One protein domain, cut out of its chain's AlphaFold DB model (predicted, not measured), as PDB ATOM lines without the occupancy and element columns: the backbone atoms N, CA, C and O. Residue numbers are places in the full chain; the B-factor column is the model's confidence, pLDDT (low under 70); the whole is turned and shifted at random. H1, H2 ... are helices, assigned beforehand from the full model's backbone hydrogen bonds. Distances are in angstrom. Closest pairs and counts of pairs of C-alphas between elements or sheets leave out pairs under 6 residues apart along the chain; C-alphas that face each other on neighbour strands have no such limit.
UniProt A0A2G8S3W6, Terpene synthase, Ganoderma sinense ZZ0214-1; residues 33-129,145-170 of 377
ATOM      1  N   ASN A  33     -15.041 -32.905 -53.681       92.94
ATOM      2  CA  ASN A  33     -14.057 -31.941 -54.155       92.94
ATOM      3  C   ASN A  33     -13.670 -32.213 -55.629       92.94
ATOM      4  O   ASN A  33     -13.338 -33.351 -55.970       92.94
ATOM      5  N   PRO A  34     -13.643 -31.196 -56.514       96.75
ATOM      6  CA  PRO A  34     -13.303 -31.378 -57.930       96.75
ATOM      7  C   PRO A  34     -11.882 -31.907 -58.190       96.75
ATOM      8  O   PRO A  34     -11.612 -32.381 -59.290       96.75
ATOM      9  N   PHE A  35     -10.972 -31.831 -57.213       97.50
ATOM     10  CA  PHE A  35      -9.602 -32.343 -57.324       97.50
ATOM     11  C   PHE A  35      -9.429 -33.777 -56.791       97.50
ATOM     12  O   PHE A  35      -8.294 -34.245 -56.698       97.50
ATOM     13  N   TYR A  36     -10.524 -34.466 -56.438       94.38
ATOM     14  CA  TYR A  36     -10.524 -35.794 -55.812       94.38
ATOM     15  C   TYR A  36      -9.595 -36.799 -56.512       94.38
ATOM     16  O   TYR A  36      -8.642 -37.271 -55.894       94.38
ATOM     17  N   GLU A  37      -9.825 -37.099 -57.794       95.69
ATOM     18  CA  GLU A  37      -9.092 -38.165 -58.497       95.69
ATOM     19  C   GLU A  37      -7.581 -37.886 -58.550       95.69
ATOM     20  O   GLU A  37      -6.759 -38.757 -58.253       95.69
ATOM     21  N   GLU A  38      -7.212 -36.646 -58.882       97.06
ATOM     22  CA  GLU A  38      -5.820 -36.206 -58.994       97.06
ATOM     23  C   GLU A  38      -5.107 -36.280 -57.638       97.06
ATOM     24  O   GLU A  38      -4.039 -36.887 -57.511       97.06
ATOM     25  N   VAL A  39      -5.708 -35.695 -56.600       95.69
ATOM     26  CA  VAL A  39      -5.112 -35.631 -55.263       95.69
ATOM     27  C   VAL A  39      -5.088 -37.004 -54.585       95.69
ATOM     28  O   VAL A  39      -4.128 -37.303 -53.865       95.69
ATOM     29  N   SER A  40      -6.091 -37.851 -54.834       93.75
ATOM     30  CA  SER A  40      -6.129 -39.249 -54.385       93.75
ATOM     31  C   SER A  40      -4.960 -40.042 -54.966       93.75
ATOM     32  O   SER A  40      -4.154 -40.602 -54.215       93.75
ATOM     33  N   ALA A  41      -4.770 -39.983 -56.288       95.25
ATOM     34  CA  ALA A  41      -3.677 -40.673 -56.967       95.25
ATOM     35  C   ALA A  41      -2.296 -40.224 -56.466       95.25
ATOM     36  O   ALA A  41      -1.434 -41.059 -56.172       95.25
ATOM     37  N   GLU A  42      -2.080 -38.914 -56.312       94.19
ATOM     38  CA  GLU A  42      -0.830 -38.401 -55.755       94.19
ATOM     39  C   GLU A  42      -0.602 -38.906 -54.321       94.19
ATOM     40  O   GLU A  42       0.544 -39.042 -53.883       94.19
ATOM     41  N   SER A  43      -1.656 -39.040 -53.504       90.06
ATOM     42  CA  SER A  43      -1.513 -39.345 -52.066       90.06
ATOM     43  C   SER A  43      -1.203 -40.809 -51.869       90.06
ATOM     44  O   SER A  43      -0.225 -41.145 -51.205       90.06
ATOM     45  N   ASN A  44      -1.902 -41.662 -52.609       89.81
ATOM     46  CA  ASN A  44      -1.607 -43.084 -52.671       89.81
ATOM     47  C   ASN A  44      -0.176 -43.328 -53.173       89.81
ATOM     48  O   ASN A  44       0.556 -44.121 -52.586       89.81
ATOM     49  N   ALA A  45       0.285 -42.598 -54.197       90.50
ATOM     50  CA  ALA A  45       1.671 -42.691 -54.664       90.50
ATOM     51  C   ALA A  45       2.694 -42.279 -53.587       90.50
ATOM     52  O   ALA A  45       3.748 -42.908 -53.455       90.50
ATOM     53  N   TRP A  46       2.384 -41.247 -52.799       85.31
ATOM     54  CA  TRP A  46       3.217 -40.814 -51.679       85.31
ATOM     55  C   TRP A  46       3.272 -41.874 -50.569       85.31
ATOM     56  O   TRP A  46       4.373 -42.250 -50.176       85.31
ATOM     57  N   VAL A  47       2.135 -42.443 -50.155       82.38
ATOM     58  CA  VAL A  47       2.076 -43.552 -49.183       82.38
ATOM     59  C   VAL A  47       2.874 -44.762 -49.678       82.38
ATOM     60  O   VAL A  47       3.754 -45.258 -48.972       82.38
ATOM     61  N   ARG A  48       2.663 -45.186 -50.934       83.31
ATOM     62  CA  ARG A  48       3.412 -46.292 -51.563       83.31
ATOM     63  C   ARG A  48       4.923 -46.089 -51.513       83.31
ATOM     64  O   ARG A  48       5.658 -47.064 -51.358       83.31
ATOM     65  N   SER A  49       5.397 -44.846 -51.649       81.19
ATOM     66  CA  SER A  49       6.834 -44.537 -51.680       81.19
ATOM     67  C   SER A  49       7.569 -44.952 -50.403       81.19
ATOM     68  O   SER A  49       8.773 -45.208 -50.437       81.19
ATOM     69  N   PHE A  50       6.840 -45.101 -49.298       74.56
ATOM     70  CA  PHE A  50       7.407 -45.575 -48.047       74.56
ATOM     71  C   PHE A  50       7.361 -47.091 -47.868       74.56
ATOM     72  O   PHE A  50       8.086 -47.627 -47.026       74.56
ATOM     73  N   SER A  51       6.567 -47.779 -48.690       78.00
ATOM     74  CA  SER A  51       6.313 -49.219 -48.602       78.00
ATOM     75  C   SER A  51       5.812 -49.648 -47.210       78.00
ATOM     76  O   SER A  51       6.452 -50.489 -46.576       78.00
ATOM     77  N   PRO A  52       4.701 -49.065 -46.710       74.56
ATOM     78  CA  PRO A  52       4.188 -49.365 -45.372       74.56
ATOM     79  C   PRO A  52       3.560 -50.760 -45.268       74.56
ATOM     80  O   PRO A  52       3.393 -51.271 -44.166       74.56
ATOM     81  N   PHE A  53       3.223 -51.378 -46.399       77.94
ATOM     82  CA  PHE A  53       2.418 -52.590 -46.471       77.94
ATOM     83  C   PHE A  53       3.006 -53.623 -47.442       77.94
ATOM     84  O   PHE A  53       3.804 -53.298 -48.327       77.94
ATOM     85  N   THR A  54       2.569 -54.880 -47.313       78.31
ATOM     86  CA  THR A  54       2.774 -55.897 -48.358       78.31
ATOM     87  C   THR A  54       2.015 -55.509 -49.633       78.31
ATOM     88  O   THR A  54       1.084 -54.713 -49.585       78.31
ATOM     89  N   ALA A  55       2.347 -56.103 -50.786       82.00
ATOM     90  CA  ALA A  55       1.619 -55.821 -52.030       82.00
ATOM     91  C   ALA A  55       0.107 -56.115 -51.926       82.00
ATOM     92  O   ALA A  55      -0.693 -55.406 -52.533       82.00
ATOM     93  N   LYS A  56      -0.277 -57.135 -51.140       82.31
ATOM     94  CA  LYS A  56      -1.681 -57.460 -50.870       82.31
ATOM     95  C   LYS A  56      -2.326 -56.369 -50.016       82.31
ATOM     96  O   LYS A  56      -3.268 -55.744 -50.477       82.31
ATOM     97  N   SER A  57      -1.769 -56.090 -48.839       81.62
ATOM     98  CA  SER A  57      -2.296 -55.082 -47.910       81.62
ATOM     99  C   SER A  57      -2.324 -53.676 -48.525       81.62
ATOM    100  O   SER A  57      -3.273 -52.935 -48.312       81.62
ATOM    101  N   GLN A  58      -1.342 -53.323 -49.362       82.25
ATOM    102  CA  GLN A  58      -1.327 -52.061 -50.111       82.25
ATOM    103  C   GLN A  58      -2.488 -51.978 -51.110       82.25
ATOM    104  O   GLN A  58      -3.125 -50.935 -51.226       82.25
ATOM    105  N   HIS A  59      -2.773 -53.070 -51.828       85.19
ATOM    106  CA  HIS A  59      -3.924 -53.131 -52.727       85.19
ATOM    107  C   HIS A  59      -5.239 -52.992 -51.955       85.19
ATOM    108  O   HIS A  59      -6.127 -52.262 -52.391       85.19
ATOM    109  N   SER A  60      -5.348 -53.658 -50.804       82.75
ATOM    110  CA  SER A  60      -6.523 -53.591 -49.940       82.75
ATOM    111  C   SER A  60      -6.731 -52.169 -49.394       82.75
ATOM    112  O   SER A  60      -7.815 -51.613 -49.523       82.75
ATOM    113  N   PHE A  61      -5.670 -51.531 -48.896       83.56
ATOM    114  CA  PHE A  61      -5.687 -50.153 -48.396       83.56
ATOM    115  C   PHE A  61      -6.166 -49.141 -49.448       83.56
ATOM    116  O   PHE A  61      -6.982 -48.272 -49.166       83.56
ATOM    117  N   GLU A  62      -5.704 -49.259 -50.692       86.00
ATOM    118  CA  GLU A  62      -6.081 -48.318 -51.756       86.00
ATOM    119  C   GLU A  62      -7.524 -48.464 -52.226       86.00
ATOM    120  O   GLU A  62      -8.113 -47.499 -52.710       86.00
ATOM    121  N   ARG A  63      -8.107 -49.655 -52.072       85.06
ATOM    122  CA  ARG A  63      -9.532 -49.887 -52.334       85.06
ATOM    123  C   ARG A  63     -10.433 -49.317 -51.238       85.06
ATOM    124  O   ARG A  63     -11.626 -49.199 -51.490       85.06
ATOM    125  N   CYS A  64      -9.895 -48.943 -50.073       81.44
ATOM    126  CA  CYS A  64     -10.644 -48.157 -49.092       81.44
ATOM    127  C   CYS A  64     -10.970 -46.748 -49.614       81.44
ATOM    128  O   CYS A  64     -11.803 -46.085 -49.024       81.44
ATOM    129  N   ASP A  65     -10.318 -46.277 -50.686       86.38
ATOM    130  CA  ASP A  65     -10.583 -44.976 -51.315       86.38
ATOM    131  C   ASP A  65     -10.592 -43.788 -50.336       86.38
ATOM    132  O   ASP A  65     -11.475 -42.933 -50.312       86.38
ATOM    133  N   LEU A  66      -9.551 -43.708 -49.509       87.12
ATOM    134  CA  LEU A  66      -9.403 -42.669 -48.484       87.12
ATOM    135  C   LEU A  66      -9.361 -41.238 -49.059       87.12
ATOM    136  O   LEU A  66      -9.694 -40.270 -48.371       87.12
ATOM    137  N   GLY A  67      -9.025 -41.100 -50.345       90.06
ATOM    138  CA  GLY A  67      -9.129 -39.836 -51.070       90.06
ATOM    139  C   GLY A  67     -10.563 -39.340 -51.231       90.06
ATOM    140  O   GLY A  67     -10.780 -38.125 -51.218       90.06
ATOM    141  N   LEU A  68     -11.540 -40.247 -51.349       89.44
ATOM    142  CA  LEU A  68     -12.955 -39.892 -51.417       89.44
ATOM    143  C   LEU A  68     -13.415 -39.331 -50.074       89.44
ATOM    144  O   LEU A  68     -14.034 -38.270 -50.055       89.44
ATOM    145  N   LEU A  69     -13.022 -39.975 -48.967       86.38
ATOM    146  CA  LEU A  69     -13.280 -39.479 -47.614       86.38
ATOM    147  C   LEU A  69     -12.775 -38.038 -47.461       86.38
ATOM    148  O   LEU A  69     -13.574 -37.139 -47.217       86.38
ATOM    149  N   ALA A  70     -11.489 -37.781 -47.729       89.38
ATOM    150  CA  ALA A  70     -10.921 -36.430 -47.654       89.38
ATOM    151  C   ALA A  70     -11.653 -35.408 -48.551       89.38
ATOM    152  O   ALA A  70     -11.740 -34.227 -48.214       89.38
ATOM    153  N   SER A  71     -12.179 -35.851 -49.695       91.25
ATOM    154  CA  SER A  71     -12.874 -34.998 -50.667       91.25
ATOM    155  C   SER A  71     -14.334 -34.708 -50.309       91.25
ATOM    156  O   SER A  71     -14.869 -33.710 -50.793       91.25
ATOM    157  N   LEU A  72     -14.970 -35.560 -49.500       86.81
ATOM    158  CA  LEU A  72     -16.307 -35.356 -48.927       86.81
ATOM    159  C   LEU A  72     -16.257 -34.453 -47.688       86.81
ATOM    160  O   LEU A  72     -17.122 -33.596 -47.522       86.81
ATOM    161  N   VAL A  73     -15.218 -34.652 -46.877       87.06
ATOM    162  CA  VAL A  73     -14.797 -33.862 -45.709       87.06
ATOM    163  C   VAL A  73     -14.502 -32.411 -46.139       87.06
ATOM    164  O   VAL A  73     -15.158 -31.462 -45.714       87.06
ATOM    165  N   PHE A  74     -13.616 -32.220 -47.129       90.00
ATOM    166  CA  PHE A  74     -13.199 -30.893 -47.613       90.00
ATOM    167  C   PHE A  74     -13.625 -30.590 -49.068       90.00
ATOM    168  O   PHE A  74     -12.772 -30.427 -49.950       90.00
ATOM    169  N   PRO A  75     -14.925 -30.445 -49.374       89.94
ATOM    170  CA  PRO A  75     -15.425 -30.344 -50.750       89.94
ATOM    171  C   PRO A  75     -15.105 -29.021 -51.452       89.94
ATOM    172  O   PRO A  75     -15.103 -28.952 -52.681       89.94
ATOM    173  N   ASP A  76     -14.860 -27.971 -50.670       90.25
ATOM    174  CA  ASP A  76     -14.592 -26.612 -51.144       90.25
ATOM    175  C   ASP A  76     -13.124 -26.196 -50.941       90.25
ATOM    176  O   ASP A  76     -12.717 -25.106 -51.346       90.25
ATOM    177  N   ALA A  77     -12.300 -27.077 -50.360       90.94
ATOM    178  CA  ALA A  77     -10.882 -26.813 -50.171       90.94
ATOM    179  C   ALA A  77     -10.145 -26.687 -51.506       90.94
ATOM    180  O   ALA A  77     -10.415 -27.391 -52.487       90.94
ATOM    181  N   ARG A  78      -9.141 -25.812 -51.527       94.06
ATOM    182  CA  ARG A  78      -8.230 -25.698 -52.668       94.06
ATOM    183  C   ARG A  78      -7.436 -26.995 -52.838       94.06
ATOM    184  O   ARG A  78      -7.214 -27.725 -51.877       94.06
ATOM    185  N   ARG A  79      -6.917 -27.248 -54.042       94.38
ATOM    186  CA  ARG A  79      -6.126 -28.454 -54.354       94.38
ATOM    187  C   ARG A  79      -4.987 -28.721 -53.357       94.38
ATOM    188  O   ARG A  79      -4.747 -29.869 -52.998       94.38
ATOM    189  N   ASP A  80      -4.267 -27.686 -52.922       91.62
ATOM    190  CA  ASP A  80      -3.163 -27.806 -51.961       91.62
ATOM    191  C   ASP A  80      -3.643 -28.157 -50.543       91.62
ATOM    192  O   ASP A  80      -3.005 -28.960 -49.864       91.62
ATOM    193  N   GLN A  81      -4.787 -27.616 -50.124       92.00
ATOM    194  CA  GLN A  81      -5.438 -27.939 -48.853       92.00
ATOM    195  C   GLN A  81      -6.014 -29.358 -48.865       92.00
ATOM    196  O   GLN A  81      -5.730 -30.138 -47.958       92.00
ATOM    197  N   LEU A  82      -6.728 -29.737 -49.934       93.56
ATOM    198  CA  LEU A  82      -7.221 -31.104 -50.119       93.56
ATOM    199  C   LEU A  82      -6.067 -32.105 -50.098       93.56
ATOM    200  O   LEU A  82      -6.176 -33.180 -49.516       93.56
ATOM    201  N   ARG A  83      -4.929 -31.744 -50.697       93.38
ATOM    202  CA  ARG A  83      -3.733 -32.578 -50.660       93.38
ATOM    203  C   ARG A  83      -3.238 -32.822 -49.236       93.38
ATOM    204  O   ARG A  83      -2.927 -33.962 -48.904       93.38
ATOM    205  N   THR A  84      -3.173 -31.778 -48.414       89.81
ATOM    206  CA  THR A  84      -2.821 -31.895 -46.993       89.81
ATOM    207  C   THR A  84      -3.836 -32.766 -46.253       89.81
ATOM    208  O   THR A  84      -3.442 -33.691 -45.552       89.81
ATOM    209  N   ALA A  85      -5.135 -32.540 -46.450       90.19
ATOM    210  CA  ALA A  85      -6.179 -33.348 -45.826       90.19
ATOM    211  C   ALA A  85      -6.086 -34.834 -46.197       90.19
ATOM    212  O   ALA A  85      -6.150 -35.694 -45.327       90.19
ATOM    213  N   ASN A  86      -5.875 -35.142 -47.475       90.94
ATOM    214  CA  ASN A  86      -5.766 -36.520 -47.937       90.94
ATOM    215  C   ASN A  86      -4.505 -37.220 -47.399       90.94
ATOM    216  O   ASN A  86      -4.537 -38.398 -47.057       90.94
ATOM    217  N   ASP A  87      -3.386 -36.495 -47.283       88.50
ATOM    218  CA  ASP A  87      -2.190 -37.008 -46.604       88.50
ATOM    219  C   ASP A  87      -2.484 -37.325 -45.126       88.50
ATOM    220  O   ASP A  87      -2.039 -38.360 -44.633       88.50
ATOM    221  N   LEU A  88      -3.264 -36.479 -44.438       87.31
ATOM    222  CA  LEU A  88      -3.668 -36.701 -43.046       87.31
ATOM    223  C   LEU A  88      -4.539 -37.954 -42.888       87.31
ATOM    224  O   LEU A  88      -4.238 -38.776 -42.026       87.31
ATOM    225  N   VAL A  89      -5.568 -38.127 -43.731       87.38
ATOM    226  CA  VAL A  89      -6.422 -39.330 -43.714       87.38
ATOM    227  C   VAL A  89      -5.569 -40.582 -43.914       87.38
ATOM    228  O   VAL A  89      -5.650 -41.522 -43.130       87.38
ATOM    229  N   ASN A  90      -4.688 -40.581 -44.915       86.88
ATOM    230  CA  ASN A  90      -3.803 -41.714 -45.164       86.88
ATOM    231  C   ASN A  90      -2.875 -42.015 -43.976       86.88
ATOM    232  O   ASN A  90      -2.681 -43.183 -43.646       86.88
ATOM    233  N   ILE A  91      -2.321 -40.990 -43.315       84.56
ATOM    234  CA  ILE A  91      -1.519 -41.173 -42.096       84.56
ATOM    235  C   ILE A  91      -2.358 -41.829 -40.996       84.56
ATOM    236  O   ILE A  91      -1.860 -42.744 -40.349       84.56
ATOM    237  N   PHE A  92      -3.600 -41.385 -40.788       86.56
ATOM    238  CA  PHE A  92      -4.470 -41.902 -39.726       86.56
ATOM    239  C   PHE A  92      -4.791 -43.374 -39.941       86.56
ATOM    240  O   PHE A  92      -4.598 -44.164 -39.030       86.56
ATOM    241  N   PHE A  93      -5.182 -43.766 -41.154       85.56
ATOM    242  CA  PHE A  93      -5.476 -45.169 -41.443       85.56
ATOM    243  C   PHE A  93      -4.218 -46.044 -41.418       85.56
ATOM    244  O   PHE A  93      -4.270 -47.159 -40.922       85.56
ATOM    245  N   VAL A  94      -3.061 -45.565 -41.893       83.56
ATOM    246  CA  VAL A  94      -1.806 -46.323 -41.722       83.56
ATOM    247  C   VAL A  94      -1.484 -46.489 -40.240       83.56
ATOM    248  O   VAL A  94      -1.095 -47.571 -39.820       83.56
ATOM    249  N   PHE A  95      -1.625 -45.427 -39.451       84.50
ATOM    250  CA  PHE A  95      -1.389 -45.466 -38.015       84.50
ATOM    251  C   PHE A  95      -2.312 -46.482 -37.329       84.50
ATOM    252  O   PHE A  95      -1.805 -47.354 -36.630       84.50
ATOM    253  N   ASP A  96      -3.614 -46.422 -37.616       84.94
ATOM    254  CA  ASP A  96      -4.652 -47.307 -37.079       84.94
ATOM    255  C   ASP A  96      -4.329 -48.785 -37.337       84.94
ATOM    256  O   ASP A  96      -4.215 -49.571 -36.400       84.94
ATOM    257  N   GLU A  97      -4.023 -49.137 -38.591       83.38
ATOM    258  CA  GLU A  97      -3.703 -50.512 -38.999       83.38
ATOM    259  C   GLU A  97      -2.462 -51.072 -38.268       83.38
ATOM    260  O   GLU A  97      -2.374 -52.270 -38.000       83.38
ATOM    261  N   TYR A  98      -1.500 -50.220 -37.896       79.88
ATOM    262  CA  TYR A  98      -0.353 -50.632 -37.079       79.88
ATOM    263  C   TYR A  98      -0.679 -50.720 -35.588       79.88
ATOM    264  O   TYR A  98      -0.157 -51.599 -34.904       79.88
ATOM    265  N   THR A  99      -1.487 -49.807 -35.054       85.25
ATOM    266  CA  THR A  99      -1.777 -49.772 -33.618       85.25
ATOM    267  C   THR A  99      -2.797 -50.819 -33.186       85.25
ATOM    268  O   THR A  99      -2.709 -51.310 -32.062       85.25
ATOM    269  N   ASP A 100      -3.701 -51.216 -34.079       84.81
ATOM    270  CA  ASP A 100      -4.781 -52.169 -33.804       84.81
ATOM    271  C   ASP A 100      -4.293 -53.576 -33.430       84.81
ATOM    272  O   ASP A 100      -4.952 -54.301 -32.677       84.81
ATOM    273  N   VAL A 101      -3.122 -53.961 -33.942       79.56
ATOM    274  CA  VAL A 101      -2.523 -55.295 -33.766       79.56
ATOM    275  C   VAL A 101      -1.417 -55.327 -32.707       79.56
ATOM    276  O   VAL A 101      -0.793 -56.367 -32.483       79.56
ATOM    277  N   GLU A 102      -1.158 -54.196 -32.051       82.25
ATOM    278  CA  GLU A 102      -0.036 -54.015 -31.137       82.25
ATOM    279  C   GLU A 102      -0.464 -53.923 -29.667       82.25
ATOM    280  O   GLU A 102      -1.590 -53.569 -29.319       82.25
ATOM    281  N   SER A 103       0.474 -54.242 -28.770       84.75
ATOM    282  CA  SER A 103       0.264 -54.084 -27.321       84.75
ATOM    283  C   SER A 103       0.349 -52.620 -26.897       84.75
ATOM    284  O   SER A 103       1.110 -51.849 -27.487       84.75
ATOM    285  N   ALA A 104      -0.316 -52.249 -25.806       89.94
ATOM    286  CA  ALA A 104      -0.318 -50.879 -25.304       89.94
ATOM    287  C   ALA A 104       1.087 -50.270 -25.100       89.94
ATOM    288  O   ALA A 104       1.288 -49.119 -25.497       89.94
ATOM    289  N   PRO A 105       2.105 -50.992 -24.576       87.12
ATOM    290  CA  PRO A 105       3.471 -50.468 -24.517       87.12
ATOM    291  C   PRO A 105       4.083 -50.170 -25.895       87.12
ATOM    292  O   PRO A 105       4.807 -49.183 -26.037       87.12
ATOM    293  N   THR A 106       3.800 -50.993 -26.911       82.25
ATOM    294  CA  THR A 106       4.261 -50.738 -28.286       82.25
ATOM    295  C   THR A 106       3.551 -49.520 -28.870       82.25
ATOM    296  O   THR A 106       4.219 -48.616 -29.372       82.25
ATOM    297  N   VAL A 107       2.220 -49.455 -28.744       85.38
ATOM    298  CA  VAL A 107       1.407 -48.317 -29.201       85.38
ATOM    299  C   VAL A 107       1.877 -47.022 -28.528       85.38
ATOM    300  O   VAL A 107       1.992 -45.991 -29.185       85.38
ATOM    301  N   ARG A 108       2.260 -47.062 -27.244       89.19
ATOM    302  CA  ARG A 108       2.864 -45.910 -26.559       89.19
ATOM    303  C   ARG A 108       4.156 -45.450 -27.227       89.19
ATOM    304  O   ARG A 108       4.279 -44.266 -27.514       89.19
ATOM    305  N   GLY A 109       5.076 -46.364 -27.531       80.81
ATOM    306  CA  GLY A 109       6.320 -46.014 -28.223       80.81
ATOM    307  C   GLY A 109       6.087 -45.419 -29.617       80.81
ATOM    308  O   GLY A 109       6.779 -44.480 -30.010       80.81
ATOM    309  N   ILE A 110       5.090 -45.932 -30.340       80.69
ATOM    310  CA  ILE A 110       4.623 -45.399 -31.626       80.69
ATOM    311  C   ILE A 110       4.117 -43.956 -31.457       80.69
ATOM    312  O   ILE A 110       4.601 -43.043 -32.131       80.69
ATOM    313  N   VAL A 111       3.196 -43.737 -30.516       85.75
ATOM    314  CA  VAL A 111       2.612 -42.422 -30.215       85.75
ATOM    315  C   VAL A 111       3.667 -41.410 -29.793       85.75
ATOM    316  O   VAL A 111       3.672 -40.301 -30.318       85.75
ATOM    317  N   ASP A 112       4.595 -41.782 -28.913       83.88
ATOM    318  CA  ASP A 112       5.644 -40.880 -28.432       83.88
ATOM    319  C   ASP A 112       6.502 -40.342 -29.591       83.88
ATOM    320  O   ASP A 112       6.864 -39.162 -29.619       83.88
ATOM    321  N   VAL A 113       6.787 -41.184 -30.592       78.50
ATOM    322  CA  VAL A 113       7.535 -40.794 -31.796       78.50
ATOM    323  C   VAL A 113       6.718 -39.849 -32.673       78.50
ATOM    324  O   VAL A 113       7.252 -38.823 -33.106       78.50
ATOM    325  N   CYS A 114       5.437 -40.151 -32.900       78.81
ATOM    326  CA  CYS A 114       4.525 -39.295 -33.663       78.81
ATOM    327  C   CYS A 114       4.344 -37.922 -32.998       78.81
ATOM    328  O   CYS A 114       4.441 -36.888 -33.660       78.81
ATOM    329  N   THR A 115       4.137 -37.895 -31.681       83.19
ATOM    330  CA  THR A 115       3.966 -36.671 -30.891       83.19
ATOM    331  C   THR A 115       5.249 -35.838 -30.851       83.19
ATOM    332  O   THR A 115       5.191 -34.628 -31.082       83.19
ATOM    333  N   ASP A 116       6.424 -36.451 -30.644       81.31
ATOM    334  CA  ASP A 116       7.712 -35.745 -30.751       81.31
ATOM    335  C   ASP A 116       7.904 -35.150 -32.145       81.31
ATOM    336  O   ASP A 116       8.439 -34.052 -32.279       81.31
ATOM    337  N   ALA A 117       7.466 -35.853 -33.186       75.38
ATOM    338  CA  ALA A 117       7.528 -35.355 -34.545       75.38
ATOM    339  C   ALA A 117       6.626 -34.138 -34.751       75.38
ATOM    340  O   ALA A 117       7.115 -33.115 -35.230       75.38
ATOM    341  N   MET A 118       5.375 -34.197 -34.302       76.25
ATOM    342  CA  MET A 118       4.440 -33.073 -34.385       76.25
ATOM    343  C   MET A 118       4.941 -31.822 -33.656       76.25
ATOM    344  O   MET A 118       4.795 -30.715 -34.170       76.25
ATOM    345  N   HIS A 119       5.569 -31.979 -32.488       81.25
ATOM    346  CA  HIS A 119       6.116 -30.848 -31.732       81.25
ATOM    347  C   HIS A 119       7.478 -30.365 -32.236       81.25
ATOM    348  O   HIS A 119       7.784 -29.179 -32.125       81.25
ATOM    349  N   ASN A 120       8.294 -31.261 -32.792       77.69
ATOM    350  CA  ASN A 120       9.655 -30.970 -33.235       77.69
ATOM    351  C   ASN A 120       9.831 -31.293 -34.728       77.69
ATOM    352  O   ASN A 120      10.635 -32.165 -35.086       77.69
ATOM    353  N   PRO A 121       9.127 -30.570 -35.619       72.81
ATOM    354  CA  PRO A 121       9.109 -30.847 -37.051       72.81
ATOM    355  C   PRO A 121      10.463 -30.609 -37.727       72.81
ATOM    356  O   PRO A 121      10.702 -31.125 -38.802       72.81
ATOM    357  N   SER A 122      11.374 -29.840 -37.126       75.31
ATOM    358  CA  SER A 122      12.715 -29.586 -37.685       75.31
ATOM    359  C   SER A 122      13.807 -30.484 -37.099       75.31
ATOM    360  O   SER A 122      14.967 -30.380 -37.497       75.31
ATOM    361  N   LYS A 123      13.470 -31.344 -36.130       76.31
ATOM    362  CA  LYS A 123      14.426 -32.258 -35.497       76.31
ATOM    363  C   LYS A 123      14.823 -33.346 -36.504       76.31
ATOM    364  O   LYS A 123      13.932 -34.045 -36.987       76.31
ATOM    365  N   PRO A 124      16.124 -33.527 -36.810       71.62
ATOM    366  CA  PRO A 124      16.574 -34.598 -37.693       71.62
ATOM    367  C   PRO A 124      16.139 -35.967 -37.167       71.62
ATOM    368  O   PRO A 124      16.284 -36.250 -35.974       71.62
ATOM    369  N   ARG A 125      15.618 -36.816 -38.055       68.12
ATOM    370  CA  ARG A 125      15.216 -38.196 -37.748       68.12
ATOM    371  C   ARG A 125      16.088 -39.173 -38.540       68.12
ATOM    372  O   ARG A 125      16.612 -38.778 -39.582       68.12
ATOM    373  N   PRO A 126      16.304 -40.405 -38.051       63.91
ATOM    374  CA  PRO A 126      17.098 -41.391 -38.776       63.91
ATOM    375  C   PRO A 126      16.482 -41.658 -40.155       63.91
ATOM    376  O   PRO A 126      15.309 -42.003 -40.236       63.91
ATOM    377  N   GLU A 127      17.264 -41.504 -41.224       52.72
ATOM    378  CA  GLU A 127      16.844 -41.931 -42.561       52.72
ATOM    379  C   GLU A 127      16.857 -43.462 -42.647       52.72
ATOM    380  O   GLU A 127      17.672 -44.130 -41.993       52.72
ATOM    381  N   LYS A 128      15.993 -44.025 -43.499       48.97
ATOM    382  CA  LYS A 128      16.025 -45.440 -43.889       48.97
ATOM    383  C   LYS A 128      17.462 -45.870 -44.211       48.97
ATOM    384  O   LYS A 128      18.041 -45.480 -45.225       48.97
ATOM    385  N   SER A 129      18.053 -46.701 -43.353       38.25
ATOM    386  CA  SER A 129      19.353 -47.312 -43.630       38.25
ATOM    387  C   SER A 129      19.231 -48.174 -44.888       38.25
ATOM    388  O   SER A 129      18.550 -49.199 -44.894       38.25
ATOM    389  N   SER A 145      10.547 -55.096 -35.521       42.03
ATOM    390  CA  SER A 145      10.924 -54.359 -34.341       42.03
ATOM    391  C   SER A 145      10.212 -53.004 -34.425       42.03
ATOM    392  O   SER A 145      10.032 -52.509 -35.544       42.03
ATOM    393  N   PRO A 146       9.880 -52.358 -33.293       39.00
ATOM    394  CA  PRO A 146       9.444 -50.962 -33.246       39.00
ATOM    395  C   PRO A 146      10.235 -50.034 -34.184       39.00
ATOM    396  O   PRO A 146       9.693 -49.050 -34.656       39.00
ATOM    397  N   TYR A 147      11.473 -50.388 -34.555       38.91
ATOM    398  CA  TYR A 147      12.264 -49.762 -35.618       38.91
ATOM    399  C   TYR A 147      11.590 -49.614 -36.996       38.91
ATOM    400  O   TYR A 147      11.870 -48.621 -37.652       38.91
ATOM    401  N   ASN A 148      10.730 -50.522 -37.470       45.56
ATOM    402  CA  ASN A 148      10.110 -50.379 -38.800       45.56
ATOM    403  C   ASN A 148       8.930 -49.402 -38.788       45.56
ATOM    404  O   ASN A 148       8.826 -48.608 -39.717       45.56
ATOM    405  N   PHE A 149       8.110 -49.387 -37.726       49.06
ATOM    406  CA  PHE A 149       7.157 -48.295 -37.532       49.06
ATOM    407  C   PHE A 149       7.884 -47.004 -37.184       49.06
ATOM    408  O   PHE A 149       7.506 -45.984 -37.698       49.06
ATOM    409  N   VAL A 150       8.971 -47.013 -36.410       43.94
ATOM    410  CA  VAL A 150       9.811 -45.821 -36.185       43.94
ATOM    411  C   VAL A 150      10.422 -45.316 -37.488       43.94
ATOM    412  O   VAL A 150      10.570 -44.115 -37.608       43.94
ATOM    413  N   LEU A 151      10.725 -46.181 -38.462       44.78
ATOM    414  CA  LEU A 151      11.150 -45.791 -39.811       44.78
ATOM    415  C   LEU A 151       9.977 -45.302 -40.661       44.78
ATOM    416  O   LEU A 151      10.120 -44.340 -41.393       44.78
ATOM    417  N   ILE A 152       8.794 -45.895 -40.520       47.06
ATOM    418  CA  ILE A 152       7.524 -45.401 -41.070       47.06
ATOM    419  C   ILE A 152       7.013 -44.182 -40.281       47.06
ATOM    420  O   ILE A 152       6.185 -43.454 -40.764       47.06
ATOM    421  N   ALA A 153       7.527 -43.854 -39.109       42.06
ATOM    422  CA  ALA A 153       7.136 -42.706 -38.295       42.06
ATOM    423  C   ALA A 153       8.261 -41.664 -38.221       42.06
ATOM    424  O   ALA A 153       8.102 -40.564 -37.703       42.06
ATOM    425  N   SER A 154       9.425 -41.996 -38.768       40.69
ATOM    426  CA  SER A 154      10.463 -41.055 -39.148       40.69
ATOM    427  C   SER A 154      10.344 -40.690 -40.624       40.69
ATOM    428  O   SER A 154      10.629 -39.542 -40.958       40.69
ATOM    429  N   ASP A 155       9.884 -41.622 -41.475       39.28
ATOM    430  CA  ASP A 155       9.659 -41.430 -42.914       39.28
ATOM    431  C   ASP A 155       8.161 -41.215 -43.264       39.28
ATOM    432  O   ASP A 155       7.853 -40.205 -43.898       39.28
ATOM    433  N   CYS A 156       7.218 -42.084 -42.854       37.34
ATOM    434  CA  CYS A 156       5.747 -41.935 -43.086       37.34
ATOM    435  C   CYS A 156       4.992 -41.142 -42.007       37.34
ATOM    436  O   CYS A 156       3.814 -40.842 -42.184       37.34
ATOM    437  N   VAL A 157       5.664 -40.710 -40.944       43.09
ATOM    438  CA  VAL A 157       5.227 -39.568 -40.146       43.09
ATOM    439  C   VAL A 157       6.287 -38.524 -40.409       43.09
ATOM    440  O   VAL A 157       7.275 -38.423 -39.684       43.09
ATOM    441  N   PRO A 158       6.123 -37.714 -41.463       43.69
ATOM    442  CA  PRO A 158       6.918 -36.535 -41.589       43.69
ATOM    443  C   PRO A 158       6.059 -35.364 -41.113       43.69
ATOM    444  O   PRO A 158       5.554 -34.598 -41.920       43.69
ATOM    445  N   PRO A 159       5.995 -35.083 -39.809       49.19
ATOM    446  CA  PRO A 159       5.842 -33.731 -39.318       49.19
ATOM    447  C   PRO A 159       6.959 -32.829 -39.816       49.19
ATOM    448  O   PRO A 159       6.929 -31.650 -39.560       49.19
ATOM    449  N   THR A 160       7.947 -33.336 -40.552       49.84
ATOM    450  CA  THR A 160       8.754 -32.540 -41.473       49.84
ATOM    451  C   THR A 160       7.989 -32.270 -42.773       49.84
ATOM    452  O   THR A 160       7.645 -31.135 -43.011       49.84
ATOM    453  N   ARG A 161       7.657 -33.272 -43.603       57.84
ATOM    454  CA  ARG A 161       7.072 -33.134 -44.965       57.84
ATOM    455  C   ARG A 161       5.559 -32.896 -45.055       57.84
ATOM    456  O   ARG A 161       5.149 -32.062 -45.858       57.84
ATOM    457  N   PHE A 162       4.728 -33.610 -44.291       61.31
ATOM    458  CA  PHE A 162       3.306 -33.276 -44.108       61.31
ATOM    459  C   PHE A 162       3.196 -31.884 -43.507       61.31
ATOM    460  O   PHE A 162       2.400 -31.090 -43.977       61.31
ATOM    461  N   TRP A 163       4.051 -31.540 -42.545       64.62
ATOM    462  CA  TRP A 163       4.092 -30.182 -42.013       64.62
ATOM    463  C   TRP A 163       4.669 -29.174 -43.004       64.62
ATOM    464  O   TRP A 163       4.126 -28.097 -43.135       64.62
ATOM    465  N   GLU A 164       5.723 -29.484 -43.757       65.31
ATOM    466  CA  GLU A 164       6.311 -28.592 -44.769       65.31
ATOM    467  C   GLU A 164       5.298 -28.298 -45.870       65.31
ATOM    468  O   GLU A 164       5.267 -27.185 -46.391       65.31
ATOM    469  N   ARG A 165       4.480 -29.291 -46.239       72.19
ATOM    470  CA  ARG A 165       3.376 -29.135 -47.187       72.19
ATOM    471  C   ARG A 165       2.198 -28.416 -46.535       72.19
ATOM    472  O   ARG A 165       1.752 -27.398 -47.050       72.19
ATOM    473  N   GLY A 166       1.776 -28.887 -45.369       70.19
ATOM    474  CA  GLY A 166       0.684 -28.361 -44.561       70.19
ATOM    475  C   GLY A 166       0.872 -26.884 -44.247       70.19
ATOM    476  O   GLY A 166      -0.000 -26.092 -44.578       70.19
ATOM    477  N   ARG A 167       2.053 -26.481 -43.766       72.75
ATOM    478  CA  ARG A 167       2.467 -25.091 -43.491       72.75
ATOM    479  C   ARG A 167       2.428 -24.183 -44.715       72.75
ATOM    480  O   ARG A 167       2.344 -22.975 -44.542       72.75
ATOM    481  N   ARG A 168       2.481 -24.719 -45.941       74.69
ATOM    482  CA  ARG A 168       2.262 -23.926 -47.171       74.69
ATOM    483  C   ARG A 168       0.776 -23.717 -47.472       74.69
ATOM    484  O   ARG A 168       0.448 -22.814 -48.233       74.69
ATOM    485  N   SER A 169      -0.093 -24.548 -46.899       70.94
ATOM    486  CA  SER A 169      -1.543 -24.585 -47.139       70.94
ATOM    487  C   SER A 169      -2.403 -24.093 -45.960       70.94
ATOM    488  O   SER A 169      -3.616 -23.972 -46.117       70.94
ATOM    489  N   VAL A 170      -1.798 -23.807 -44.797       72.81
ATOM    490  CA  VAL A 170      -2.478 -23.385 -43.554       72.81
ATOM    491  C   VAL A 170      -1.852 -22.120 -42.960       72.81
ATOM    492  O   VAL A 170      -0.721 -21.762 -43.293       72.81
TER     493      VAL A 170
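AT A GLANCE: This is residues 33 to 129 and 145 to 170 of the 377 residues of the protein "Terpene synthase" of Ganoderma sinense ZZ0214-1 (UniProt A0A2G8S3W6). One long helix, H4, runs through the middle; H1, H3 and H7 pack on it, and H5 and H6 make a side-by-side pair near its last residues. H2 folds back past H1, over the part away from H7, and touches no helix. The printed part has 123 residues with seven named helices, H1 to H7 in order along the chain, and no named strand: the class is all helix. It is compact, with a radius of gyration of the C-alphas of 14.4 A, and spans 41 by 34 by 26 A.

HOW THE PARTS SIT: The hub is H4, residues 79 to 99, which touches three other helices. H1, residues 36 to 50, touches it at a steep tilt of 45 degrees, the same way, with the C-alphas of Val 39 and Arg 83 closest at 5.7 A. H3, residues 66 to 73, touches residues 82 to 90 of H4 alone, at a steep tilt of 56 degrees, opposite ways; the closest C-alphas, of Ala 70 and Asn 86, are 5.2 A apart. H3 also touches H1, with the C-alphas of Ser 40 and Gly 67 closest at 4.5 A. H7, residues 161 to 169, touches residues 80 to 88 of H4 alone, at a shallow tilt of 32 degrees, opposite ways; the closest C-alphas, of Gln 81 and Ser 169, are 5.4 A apart. H2, residues 55 to 63, is close to H1 but not clearly touching, its closest C-alphas those of Asn 44 and Glu 62 at 6.9 A, and H2 and H4 are near each other. H5, residues 104 to 119, touches H6, residues 146 to 154, at a shallow tilt of 22 degrees, the same way, with the C-alphas of Cys 114 and Ala 153 closest at 6.3 A. The helix packing is part aligned, part crossed: of five touching pairs two are at a shallow tilt. In H2, H3, H4, H5 and H6 every O i to N i+4 pair is within hydrogen-bond range; in H1 10 of 11 are, and in H7 4 of 5.

IN THESE COORDINATES: H4 is 30.1 A long, from C-alpha 79 at (-6.126, -28.454, -54.354) to C-alpha 99 at (-1.777, -49.772, -33.618). H5 measures 22.0 A and H1 21.9 A. H2, H3, H6 and H7 are shorter. H7 ends at C-alpha 169, (-1.543, -24.585, -47.139).

THE WHOLE: The C-alphas farthest apart, of Pro 34 and Pro 105, are 42.0 A apart. Residues 130 to 144 are not printed, and C-alphas 129 and 145 across this cut are 14.4 A apart. Of the links that are printed whole, none is long. Confidence is under 70 in residues 125 to 129 and 145 to 164; the mean pLDDT of the printed part is 77.6.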